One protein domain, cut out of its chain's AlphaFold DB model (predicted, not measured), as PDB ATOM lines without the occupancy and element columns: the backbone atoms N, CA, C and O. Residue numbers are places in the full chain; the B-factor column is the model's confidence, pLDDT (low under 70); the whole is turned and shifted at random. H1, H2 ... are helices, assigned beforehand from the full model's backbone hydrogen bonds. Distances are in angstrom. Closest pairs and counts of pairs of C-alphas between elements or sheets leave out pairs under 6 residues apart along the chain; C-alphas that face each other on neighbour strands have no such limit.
ATOM      1  N   GLU A 271      52.354-112.681 -20.126       67.56
ATOM      2  CA  GLU A 271      51.022-113.150 -19.757       67.56
ATOM      3  C   GLU A 271      50.297-112.102 -18.885       67.56
ATOM      4  O   GLU A 271      49.201-111.676 -19.237       67.56
ATOM      5  N   GLU A 272      50.937-111.563 -17.842       67.06
ATOM      6  CA  GLU A 272      50.386-110.486 -16.991       67.06
ATOM      7  C   GLU A 272      50.084-109.190 -17.756       67.06
ATOM      8  O   GLU A 272      49.099-108.513 -17.470       67.06
ATOM      9  N   ALA A 273      50.911-108.839 -18.744       67.50
ATOM     10  CA  ALA A 273      50.733-107.646 -19.562       67.50
ATOM     11  C   ALA A 273      49.423-107.706 -20.358       67.50
ATOM     12  O   ALA A 273      48.796-106.675 -20.608       67.50
ATOM     13  N   VAL A 274      49.035-108.913 -20.785       68.88
ATOM     14  CA  VAL A 274      47.807-109.178 -21.546       68.88
ATOM     15  C   VAL A 274      46.605-109.355 -20.615       68.88
ATOM     16  O   VAL A 274      45.504-108.970 -20.994       68.88
ATOM     17  N   LEU A 275      46.813-109.898 -19.412       75.81
ATOM     18  CA  LEU A 275      45.765-110.294 -18.463       75.81
ATOM     19  C   LEU A 275      45.522-109.271 -17.337       75.81
ATOM     20  O   LEU A 275      45.033-109.629 -16.264       75.81
ATOM     21  N   SER A 276      45.872-107.998 -17.538       74.31
ATOM     22  CA  SER A 276      45.633-106.960 -16.530       74.31
ATOM     23  C   SER A 276      44.143-106.846 -16.182       74.31
ATOM     24  O   SER A 276      43.302-106.821 -17.073       74.31
ATOM     25  N   ARG A 277      43.812-106.695 -14.890       53.28
ATOM     26  CA  ARG A 277      42.422-106.643 -14.382       53.28
ATOM     27  C   ARG A 277      41.520-105.596 -15.028       53.28
ATOM     28  O   ARG A 277      40.313-105.794 -15.100       53.28
ATOM     29  N   LEU A 278      42.090-104.470 -15.442       60.00
ATOM     30  CA  LEU A 278      41.376-103.509 -16.266       60.00
ATOM     31  C   LEU A 278      41.618-103.897 -17.724       60.00
ATOM     32  O   LEU A 278      42.789-103.967 -18.111       60.00
ATOM     33  N   PRO A 279      40.561-104.136 -18.527       66.19
ATOM     34  CA  PRO A 279      40.724-104.517 -19.919       66.19
ATOM     35  C   PRO A 279      41.399-103.388 -20.692       66.19
ATOM     36  O   PRO A 279      40.770-102.435 -21.151       66.19
ATOM     37  N   GLY A 280      42.719-103.494 -20.815       79.88
ATOM     38  CA  GLY A 280      43.528-102.588 -21.607       79.88
ATOM     39  C   GLY A 280      43.394-102.888 -23.097       79.88
ATOM     40  O   GLY A 280      42.929-103.952 -23.514       79.88
ATOM     41  N   GLN A 281      43.903-101.978 -23.931       82.25
ATOM     42  CA  GLN A 281      43.954-102.180 -25.385       82.25
ATOM     43  C   GLN A 281      44.679-103.480 -25.777       82.25
ATOM     44  O   GLN A 281      44.386-104.065 -26.818       82.25
ATOM     45  N   LEU A 282      45.630-103.951 -24.960       81.44
ATOM     46  CA  LEU A 282      46.353-105.193 -25.226       81.44
ATOM     47  C   LEU A 282      45.456-106.429 -25.075       81.44
ATOM     48  O   LEU A 282      45.477-107.284 -25.957       81.44
ATOM     49  N   GLN A 283      44.636-106.481 -24.020       87.38
ATOM     50  CA  GLN A 283      43.663-107.552 -23.805       87.38
ATOM     51  C   GLN A 283      42.627-107.577 -24.932       87.38
ATOM     52  O   GLN A 283      42.376-108.628 -25.511       87.38
ATOM     53  N   GLN A 284      42.085-106.415 -25.313       89.69
ATOM     54  CA  GLN A 284      41.107-106.320 -26.406       89.69
ATOM     55  C   GLN A 284      41.675-106.841 -27.733       89.69
ATOM     56  O   GLN A 284      41.003-107.559 -28.473       89.69
ATOM     57  N   ARG A 285      42.941-106.521 -28.030       90.12
ATOM     58  CA  ARG A 285      43.626-107.026 -29.228       90.12
ATOM     59  C   ARG A 285      43.924-108.522 -29.145       90.12
ATOM     60  O   ARG A 285      43.846-109.192 -30.171       90.12
ATOM     61  N   ALA A 286      44.245-109.037 -27.959       90.88
ATOM     62  CA  ALA A 286      44.409-110.469 -27.741       90.88
ATOM     63  C   ALA A 286      43.074-111.210 -27.940       90.88
ATOM     64  O   ALA A 286      43.020-112.157 -28.716       90.88
ATOM     65  N   GLU A 287      41.975-110.724 -27.353       94.12
ATOM     66  CA  GLU A 287      40.626-111.277 -27.548       94.12
ATOM     67  C   GLU A 287      40.195-111.275 -29.021       94.12
ATOM     68  O   GLU A 287      39.599-112.248 -29.489       94.12
ATOM     69  N   ALA A 288      40.505-110.204 -29.759       94.00
ATOM     70  CA  ALA A 288      40.208-110.100 -31.185       94.00
ATOM     71  C   ALA A 288      41.015-111.094 -32.039       94.00
ATOM     72  O   ALA A 288      40.534-111.525 -33.085       94.00
ATOM     73  N   ALA A 289      42.219-111.471 -31.594       92.94
ATOM     74  CA  ALA A 289      43.064-112.455 -32.268       92.94
ATOM     75  C   ALA A 289      42.659-113.912 -31.969       92.94
ATOM     76  O   ALA A 289      43.056-114.815 -32.704       92.94
ATOM     77  N   LEU A 290      41.878-114.149 -30.910       96.00
ATOM     78  CA  LEU A 290      41.374-115.471 -30.544       96.00
ATOM     79  C   LEU A 290      40.071-115.811 -31.280       96.00
ATOM     80  O   LEU A 290      39.194-114.961 -31.476       96.00
ATOM     81  N   GLY A 291      39.915-117.093 -31.624       97.19
ATOM     82  CA  GLY A 291      38.646-117.643 -32.101       97.19
ATOM     83  C   GLY A 291      37.564-117.603 -31.016       97.19
ATOM     84  O   GLY A 291      37.870-117.489 -29.832       97.19
ATOM     85  N   ALA A 292      36.289-117.719 -31.402       97.56
ATOM     86  CA  ALA A 292      35.158-117.583 -30.473       97.56
ATOM     87  C   ALA A 292      35.252-118.525 -29.255       97.56
ATOM     88  O   ALA A 292      35.018-118.095 -28.129       97.56
ATOM     89  N   ARG A 293      35.667-119.778 -29.486       97.75
ATOM     90  CA  ARG A 293      35.867-120.787 -28.435       97.75
ATOM     91  C   ARG A 293      36.995-120.399 -27.474       97.75
ATOM     92  O   ARG A 293      36.773-120.326 -26.276       97.75
ATOM     93  N   ASP A 294      38.174-120.073 -27.997       97.94
ATOM     94  CA  ASP A 294      39.342-119.682 -27.190       97.94
ATOM     95  C   ASP A 294      39.091-118.372 -26.412       97.94
ATOM     96  O   ASP A 294      39.536-118.205 -25.278       97.94
ATOM     97  N   ARG A 295      38.310-117.453 -26.995       97.62
ATOM     98  CA  ARG A 295      37.884-116.209 -26.344       97.62
ATOM     99  C   ARG A 295      36.958-116.463 -25.154       97.62
ATOM    100  O   ARG A 295      37.074-115.761 -24.154       97.62
ATOM    101  N   ALA A 296      36.056-117.442 -25.244       97.69
ATOM    102  CA  ALA A 296      35.196-117.822 -24.124       97.69
ATOM    103  C   ALA A 296      36.025-118.352 -22.942       97.69
ATOM    104  O   ALA A 296      35.805-117.923 -21.812       97.69
ATOM    105  N   VAL A 297      37.046-119.175 -23.217       97.56
ATOM    106  CA  VAL A 297      37.994-119.672 -22.201       97.56
ATOM    107  C   VAL A 297      38.731-118.524 -21.512       97.56
ATOM    108  O   VAL A 297      38.781-118.472 -20.288       97.56
ATOM    109  N   LEU A 298      39.272-117.568 -22.280       95.56
ATOM    110  CA  LEU A 298      39.945-116.395 -21.713       95.56
ATOM    111  C   LEU A 298      39.007-115.576 -20.810       95.56
ATOM    112  O   LEU A 298      39.410-115.136 -19.737       95.56
ATOM    113  N   ARG A 299      37.749-115.381 -21.217       94.81
ATOM    114  CA  ARG A 299      36.771-114.636 -20.411       94.81
ATOM    115  C   ARG A 299      36.412-115.358 -19.119       94.81
ATOM    116  O   ARG A 299      36.356-114.699 -18.086       94.81
ATOM    117  N   ALA A 300      36.227-116.677 -19.164       95.56
ATOM    118  CA  ALA A 300      36.019-117.486 -17.965       95.56
ATOM    119  C   ALA A 300      37.228-117.382 -17.016       95.56
ATOM    120  O   ALA A 300      37.065-117.084 -15.839       95.56
ATOM    121  N   TYR A 301      38.455-117.491 -17.542       94.81
ATOM    122  CA  TYR A 301      39.681-117.345 -16.749       94.81
ATOM    123  C   TYR A 301      39.752-115.993 -16.017       94.81
ATOM    124  O   TYR A 301      40.063-115.935 -14.827       94.81
ATOM    125  N   LEU A 302      39.418-114.903 -16.715       91.88
ATOM    126  CA  LEU A 302      39.444-113.548 -16.155       91.88
ATOM    127  C   LEU A 302      38.318-113.277 -15.144       91.88
ATOM    128  O   LEU A 302      38.501-112.444 -14.257       91.88
ATOM    129  N   ALA A 303      37.170-113.945 -15.271       91.31
ATOM    130  CA  ALA A 303      36.001-113.706 -14.428       91.31
ATOM    131  C   ALA A 303      36.118-114.343 -13.033       91.31
ATOM    132  O   ALA A 303      35.680-113.739 -12.054       91.31
ATOM    133  N   SER A 304      36.699-115.542 -12.932       81.38
ATOM    134  CA  SER A 304      36.535-116.402 -11.748       81.38
ATOM    135  C   SER A 304      37.848-116.874 -11.096       81.38
ATOM    136  O   SER A 304      37.815-117.758 -10.247       81.38
ATOM    137  N   GLN A 305      39.001-116.270 -11.433       80.81
ATOM    138  CA  GLN A 305      40.337-116.663 -10.921       80.81
ATOM    139  C   GLN A 305      40.618-118.174 -11.043       80.81
ATOM    140  O   GLN A 305      41.310-118.773 -10.220       80.81
ATOM    141  N   LEU A 306      40.051-118.804 -12.070       90.06
ATOM    142  CA  LEU A 306      40.161-120.238 -12.287       90.06
ATOM    143  C   LEU A 306      41.519-120.615 -12.871       90.06
ATOM    144  O   LEU A 306      42.210-119.810 -13.493       90.06
ATOM    145  N   THR A 307      41.879-121.889 -12.750       95.56
ATOM    146  CA  THR A 307      42.949-122.444 -13.587       95.56
ATOM    147  C   THR A 307      42.521-122.459 -15.062       95.56
ATOM    148  O   THR A 307      41.332-122.529 -15.374       95.56
ATOM    149  N   TRP A 308      43.480-122.456 -15.995       95.94
ATOM    150  CA  TRP A 308      43.192-122.536 -17.437       95.94
ATOM    151  C   TRP A 308      42.328-123.750 -17.816       95.94
ATOM    152  O   TRP A 308      41.448-123.637 -18.668       95.94
ATOM    153  N   THR A 309      42.538-124.892 -17.158       97.94
ATOM    154  CA  THR A 309      41.741-126.113 -17.348       97.94
ATOM    155  C   THR A 309      40.296-125.934 -16.883       97.94
ATOM    156  O   THR A 309      39.370-126.324 -17.588       97.94
ATOM    157  N   GLN A 310      40.087-125.324 -15.713       96.69
ATOM    158  CA  GLN A 310      38.745-125.058 -15.180       96.69
ATOM    159  C   GLN A 310      38.000-124.026 -16.032       96.69
ATOM    160  O   GLN A 310      36.847-124.251 -16.379       96.69
ATOM    161  N   ALA A 311      38.676-122.952 -16.445       97.62
ATOM    162  CA  ALA A 311      38.114-121.961 -17.357       97.62
ATOM    163  C   ALA A 311      37.705-122.583 -18.704       97.62
ATOM    164  O   ALA A 311      36.682-122.217 -19.276       97.62
ATOM    165  N   ALA A 312      38.482-123.549 -19.205       98.06
ATOM    166  CA  ALA A 312      38.146-124.287 -20.416       98.06
ATOM    167  C   ALA A 312      36.928-125.202 -20.234       98.06
ATOM    168  O   ALA A 312      36.082-125.256 -21.124       98.06
ATOM    169  N   ALA A 313      36.821-125.881 -19.088       97.94
ATOM    170  CA  ALA A 313      35.675-126.729 -18.762       97.94
ATOM    171  C   ALA A 313      34.385-125.913 -18.568       97.94
ATOM    172  O   ALA A 313      33.321-126.342 -19.002       97.94
ATOM    173  N   GLU A 314      34.476-124.729 -17.959       97.50
ATOM    174  CA  GLU A 314      33.333-123.827 -17.781       97.50
ATOM    175  C   GLU A 314      32.885-123.209 -19.112       97.50
ATOM    176  O   GLU A 314      31.693-123.167 -19.413       97.50
ATOM    177  N   ALA A 315      33.837-122.760 -19.934       97.62
ATOM    178  CA  ALA A 315      33.538-122.144 -21.223       97.62
ATOM    179  C   ALA A 315      33.009-123.139 -22.268       97.62
ATOM    180  O   ALA A 315      32.297-122.734 -23.190       97.62
ATOM    181  N   ASP A 316      33.375-124.418 -22.160       97.75
ATOM    182  CA  ASP A 316      32.937-125.475 -23.067       97.75
ATOM    183  C   ASP A 316      32.736-126.809 -22.324       97.75
ATOM    184  O   ASP A 316      33.621-127.674 -22.334       97.75
ATOM    185  N   PRO A 317      31.549-127.015 -21.718       97.12
ATOM    186  CA  PRO A 317      31.234-128.231 -20.965       97.12
ATOM    187  C   PRO A 317      31.281-129.522 -21.796       97.12
ATOM    188  O   PRO A 317      31.364-130.612 -21.235       97.12
ATOM    189  N   GLY A 318      31.219-129.420 -23.130       97.00
ATOM    190  CA  GLY A 318      31.320-130.556 -24.049       97.00
ATOM    191  C   GLY A 318      32.753-130.872 -24.488       97.00
ATOM    192  O   GLY A 318      32.956-131.751 -25.329       97.00
ATOM    193  N   CYS A 319      33.756-130.152 -23.981       96.81
ATOM    194  CA  CYS A 319      35.143-130.368 -24.362       96.81
ATOM    195  C   CYS A 319      35.662-131.710 -23.827       96.81
ATOM    196  O   CYS A 319      35.756-131.913 -22.621       96.81
ATOM    197  N   ALA A 320      36.062-132.608 -24.733       97.31
ATOM    198  CA  ALA A 320      36.625-133.910 -24.370       97.31
ATOM    199  C   ALA A 320      37.958-133.812 -23.601       97.31
ATOM    200  O   ALA A 320      38.277-134.707 -22.825       97.31
ATOM    201  N   ASP A 321      38.726-132.735 -23.810       98.06
ATOM    202  CA  ASP A 321      39.984-132.473 -23.102       98.06
ATOM    203  C   ASP A 321      40.123-130.973 -22.761       98.06
ATOM    204  O   ASP A 321      40.738-130.195 -23.507       98.06
ATOM    205  N   PRO A 322      39.541-130.538 -21.628       98.00
ATOM    206  CA  PRO A 322      39.633-129.155 -21.171       98.00
ATOM    207  C   PRO A 322      41.068-128.712 -20.861       98.00
ATOM    208  O   PRO A 322      41.388-127.532 -21.003       98.00
ATOM    209  N   ALA A 323      41.955-129.634 -20.472       97.81
ATOM    210  CA  ALA A 323      43.337-129.302 -20.137       97.81
ATOM    211  C   ALA A 323      44.122-128.898 -21.391       97.81
ATOM    212  O   ALA A 323      44.777-127.851 -21.405       97.81
ATOM    213  N   ALA A 324      43.993-129.669 -22.477       98.00
ATOM    214  CA  ALA A 324      44.597-129.321 -23.761       98.00
ATOM    215  C   ALA A 324      44.035-128.009 -24.329       98.00
ATOM    216  O   ALA A 324      44.784-127.209 -24.897       98.00
ATOM    217  N   LEU A 325      42.729-127.762 -24.161       98.06
ATOM    218  CA  LEU A 325      42.097-126.511 -24.576       98.06
ATOM    219  C   LEU A 325      42.654-125.313 -23.790       98.06
ATOM    220  O   LEU A 325      43.111-124.349 -24.405       98.06
ATOM    221  N   GLY A 326      42.670-125.382 -22.457       97.62
ATOM    222  CA  GLY A 326      43.176-124.308 -21.601       97.62
ATOM    223  C   GLY A 326      44.643-123.969 -21.879       97.62
ATOM    224  O   GLY A 326      44.990-122.806 -22.093       97.62
ATOM    225  N   GLU A 327      45.505-124.983 -21.969       97.62
ATOM    226  CA  GLU A 327      46.933-124.790 -22.239       97.62
ATOM    227  C   GLU A 327      47.189-124.243 -23.656       97.62
ATOM    228  O   GLU A 327      48.092-123.428 -23.866       97.62
ATOM    229  N   ARG A 328      46.366-124.618 -24.647       97.75
ATOM    230  CA  ARG A 328      46.433-124.027 -25.992       97.75
ATOM    231  C   ARG A 328      46.172-122.522 -25.952       97.75
ATOM    232  O   ARG A 328      46.946-121.771 -26.553       97.75
ATOM    233  N   VAL A 329      45.119-122.091 -25.255       97.62
ATOM    234  CA  VAL A 329      44.765-120.667 -25.120       97.62
ATOM    235  C   VAL A 329      45.885-119.909 -24.409       97.62
ATOM    236  O   VAL A 329      46.359-118.890 -24.915       97.62
ATOM    237  N   ARG A 330      46.407-120.462 -23.309       96.50
ATOM    238  CA  ARG A 330      47.557-119.900 -22.591       96.50
ATOM    239  C   ARG A 330      48.768-119.683 -23.505       96.50
ATOM    240  O   ARG A 330      49.323-118.585 -23.562       96.50
ATOM    241  N   ARG A 331      49.158-120.698 -24.286       96.31
ATOM    242  CA  ARG A 331      50.291-120.603 -25.229       96.31
ATOM    243  C   ARG A 331      50.058-119.572 -26.330       96.31
ATOM    244  O   ARG A 331      51.003-118.897 -26.736       96.31
ATOM    245  N   GLN A 332      48.830-119.441 -26.832       95.69
ATOM    246  CA  GLN A 332      48.495-118.404 -27.813       95.69
ATOM    247  C   GLN A 332      48.666-117.000 -27.224       95.69
ATOM    248  O   GLN A 332      49.260-116.143 -27.878       95.69
ATOM    249  N   LEU A 333      48.229-116.779 -25.983       94.56
ATOM    250  CA  LEU A 333      48.383-115.495 -25.294       94.56
ATOM    251  C   LEU A 333      49.850-115.156 -25.019       94.56
ATOM    252  O   LEU A 333      50.278-114.029 -25.275       94.56
ATOM    253  N   GLN A 334      50.649-116.139 -24.602       90.81
ATOM    254  CA  GLN A 334      52.093-115.963 -24.438       90.81
ATOM    255  C   GLN A 334      52.774-115.589 -25.761       90.81
ATOM    256  O   GLN A 334      53.541-114.626 -25.811       90.81
ATOM    257  N   ARG A 335      52.459-116.286 -26.863       93.81
ATOM    258  CA  ARG A 335      52.980-115.939 -28.199       93.81
ATOM    259  C   ARG A 335      52.553-114.536 -28.624       93.81
ATOM    260  O   ARG A 335      53.367-113.790 -29.168       93.81
ATOM    261  N   PHE A 336      51.298-114.170 -28.363       92.00
ATOM    262  CA  PHE A 336      50.778-112.846 -28.678       92.00
ATOM    263  C   PHE A 336      51.557-111.757 -27.941       92.00
ATOM    264  O   PHE A 336      52.029-110.808 -28.565       92.00
ATOM    265  N   GLY A 337      51.742-111.890 -26.629       87.62
ATOM    266  CA  GLY A 337      52.455-110.870 -25.873       87.62
ATOM    267  C   GLY A 337      53.955-110.810 -26.217       87.62
ATOM    268  O   GLY A 337      54.501-109.709 -26.302       87.62
ATOM    269  N   GLN A 338      54.610-111.943 -26.513       87.88
ATOM    270  CA  GLN A 338      56.006-111.974 -26.985       87.88
ATOM    271  C   GLN A 338      56.145-111.203 -28.300       87.88
ATOM    272  O   GLN A 338      57.067-110.409 -28.477       87.88
ATOM    273  N   GLU A 339      55.193-111.379 -29.215       90.69
ATOM    274  CA  GLU A 339      55.160-110.645 -30.474       90.69
ATOM    275  C   GLU A 339      54.971-109.135 -30.264       90.69
ATOM    276  O   GLU A 339      55.635-108.327 -30.912       90.69
ATOM    277  N   GLN A 340      54.126-108.724 -29.316       86.50
ATOM    278  CA  GLN A 340      53.961-107.305 -28.984       86.50
ATOM    279  C   GLN A 340      55.230-106.712 -28.363       86.50
ATOM    280  O   GLN A 340      55.592-105.580 -28.694       86.50
ATOM    281  N   GLN A 341      55.942-107.466 -27.522       84.06
ATOM    282  CA  GLN A 341      57.245-107.052 -27.000       84.06
ATOM    283  C   GLN A 341      58.281-106.907 -28.120       84.06
ATOM    284  O   GLN A 341      58.930-105.863 -28.200       84.06
ATOM    285  N   ARG A 342      58.376-107.876 -29.043       85.81
ATOM    286  CA  ARG A 342      59.271-107.790 -30.212       85.81
ATOM    287  C   ARG A 342      58.986-106.552 -31.062       85.81
ATOM    288  O   ARG A 342      59.907-105.812 -31.393       85.81
ATOM    289  N   ARG A 343      57.712-106.257 -31.338       86.88
ATOM    290  CA  ARG A 343      57.308-105.050 -32.084       86.88
ATOM    291  C   ARG A 343      57.648-103.755 -31.353       86.88
ATOM    292  O   ARG A 343      58.038-102.782 -31.992       86.88
ATOM    293  N   ARG A 344      57.498-103.719 -30.026       81.62
ATOM    294  CA  ARG A 344      57.897-102.560 -29.210       81.62
ATOM    295  C   ARG A 344      59.411-102.359 -29.228       81.62
ATOM    296  O   ARG A 344      59.842-101.218 -29.339       81.62
ATOM    297  N   ALA A 345      60.192-103.434 -29.141       78.44
ATOM    298  CA  ALA A 345      61.649-103.371 -29.202       78.44
ATOM    299  C   ALA A 345      62.142-102.869 -30.569       78.44
ATOM    300  O   ALA A 345      62.954-101.950 -30.607       78.44
ATOM    301  N   ALA A 346      61.582-103.382 -31.673       84.25
ATOM    302  CA  ALA A 346      61.919-102.934 -33.028       84.25
ATOM    303  C   ALA A 346      61.685-101.421 -33.214       84.25
ATOM    304  O   ALA A 346      62.585-100.701 -33.627       84.25
ATOM    305  N   ARG A 347      60.526-100.909 -32.770       82.50
ATOM    306  CA  ARG A 347      60.203 -99.470 -32.847       82.50
ATOM    307  C   ARG A 347      61.155 -98.575 -32.050       82.50
ATOM    308  O   ARG A 347      61.371 -97.433 -32.437       82.50
ATOM    309  N   ARG A 348      61.696 -99.062 -30.926       78.25
ATOM    310  CA  ARG A 348      62.696 -98.312 -30.144       78.25
ATOM    311  C   ARG A 348      64.066 -98.309 -30.830       78.25
ATOM    312  O   ARG A 348      64.781 -97.323 -30.711       78.25
ATOM    313  N   GLY A 349      64.415 -99.389 -31.534       73.25
ATOM    314  CA  GLY A 349      65.652 -99.490 -32.310       73.25
ATOM    315  C   GLY A 349      65.684 -98.534 -33.504       73.25
ATOM    316  O   GLY A 349      66.676 -97.836 -33.689       73.25
ATOM    317  N   ASP A 350      64.577 -98.429 -34.244       66.81
ATOM    318  CA  ASP A 350      64.488 -97.545 -35.417       66.81
ATOM    319  C   ASP A 350      64.577 -96.059 -35.028       66.81
ATOM    320  O   ASP A 350      65.295 -95.291 -35.666       66.81
ATOM    321  N   ALA A 351      63.943 -95.665 -33.916       59.78
ATOM    322  CA  ALA A 351      64.002 -94.292 -33.405       59.78
ATOM    323  C   ALA A 351      65.423 -93.857 -32.993       59.78
ATOM    324  O   ALA A 351      65.755 -92.674 -33.072       59.78
ATOM    325  N   ALA A 352      66.272 -94.802 -32.574       59.16
ATOM    326  CA  ALA A 352      67.659 -94.529 -32.207       59.16
ATOM    327  C   ALA A 352      68.587 -94.368 -33.426       59.16
ATOM    328  O   ALA A 352      69.662 -93.783 -33.291       59.16
ATOM    329  N   HIS A 353      68.198 -94.873 -34.602       59.06
ATOM    330  CA  HIS A 353      68.989 -94.741 -35.829       59.06
ATOM    331  C   HIS A 353      68.703 -93.425 -36.561       59.06
ATOM    332  O   HIS A 353      69.635 -92.769 -37.013       59.06
ATOM    333  N   THR A 354      67.449 -92.969 -36.583       61.09
ATOM    334  CA  THR A 354      67.068 -91.699 -37.230       61.09
ATOM    335  C   THR A 354      67.548 -90.445 -36.494       61.09
ATOM    336  O   THR A 354      67.683 -89.400 -37.111       61.09
ATOM    337  N   GLY A 355      67.844 -90.519 -35.191       56.34
ATOM    338  CA  GLY A 355      68.345 -89.368 -34.422       56.34
ATOM    339  C   GLY A 355      69.845 -89.082 -34.569       56.34
ATOM    340  O   GLY A 355      70.344 -88.170 -33.918       56.34
TER     341      GLY A 355
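What this domain is: This is residues 271 to 355 of the 359 residues of an uncharacterized protein of Streptacidiphilus jiangxiensis (UniProt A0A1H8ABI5). One long helix, H5, makes the long axis; H3 and H4 pack near its beginning, H1 packs on it farther along with H2 beside H1, and residues 342 to 355 stick out. Of 85 printed residues, 67 are in five named helices, H1 to H5 in chain order: all helix, loose, radius of gyration of the C-alphas 15.3 A, spans 56 by 23 by 19 A.

How they stand to each other: H5, residues 322 to 354, touches H4, residues 308 to 315, with residues 322 to 330 alone; the closest C-alphas, Trp 308 and Gly 326, are 4.5 A apart. H3, residues 292 to 304, touches H5 about perpendicular at 87 degrees, closest C-alphas Asp 294 and Val 329, 5.9 A. H1, residues 271 to 274, touches H2, residues 281 to 289, closest C-alphas Val 274 and Gln 283, 5.0 A. In H2 to H5 every O i to N i+4 pair is within hydrogen-bond range; H1 is too short for one.

Where its parts are: H5 runs 49.1 A from C-alpha 322 at (39.633, -129.155, -21.171) to C-alpha 354 at (67.068, -91.699, -37.230).

The domain as a whole: The printed part has no cut and no long link; pLDDT is under 70 at residues 271 to 274, 277 to 279 and 350 to 355.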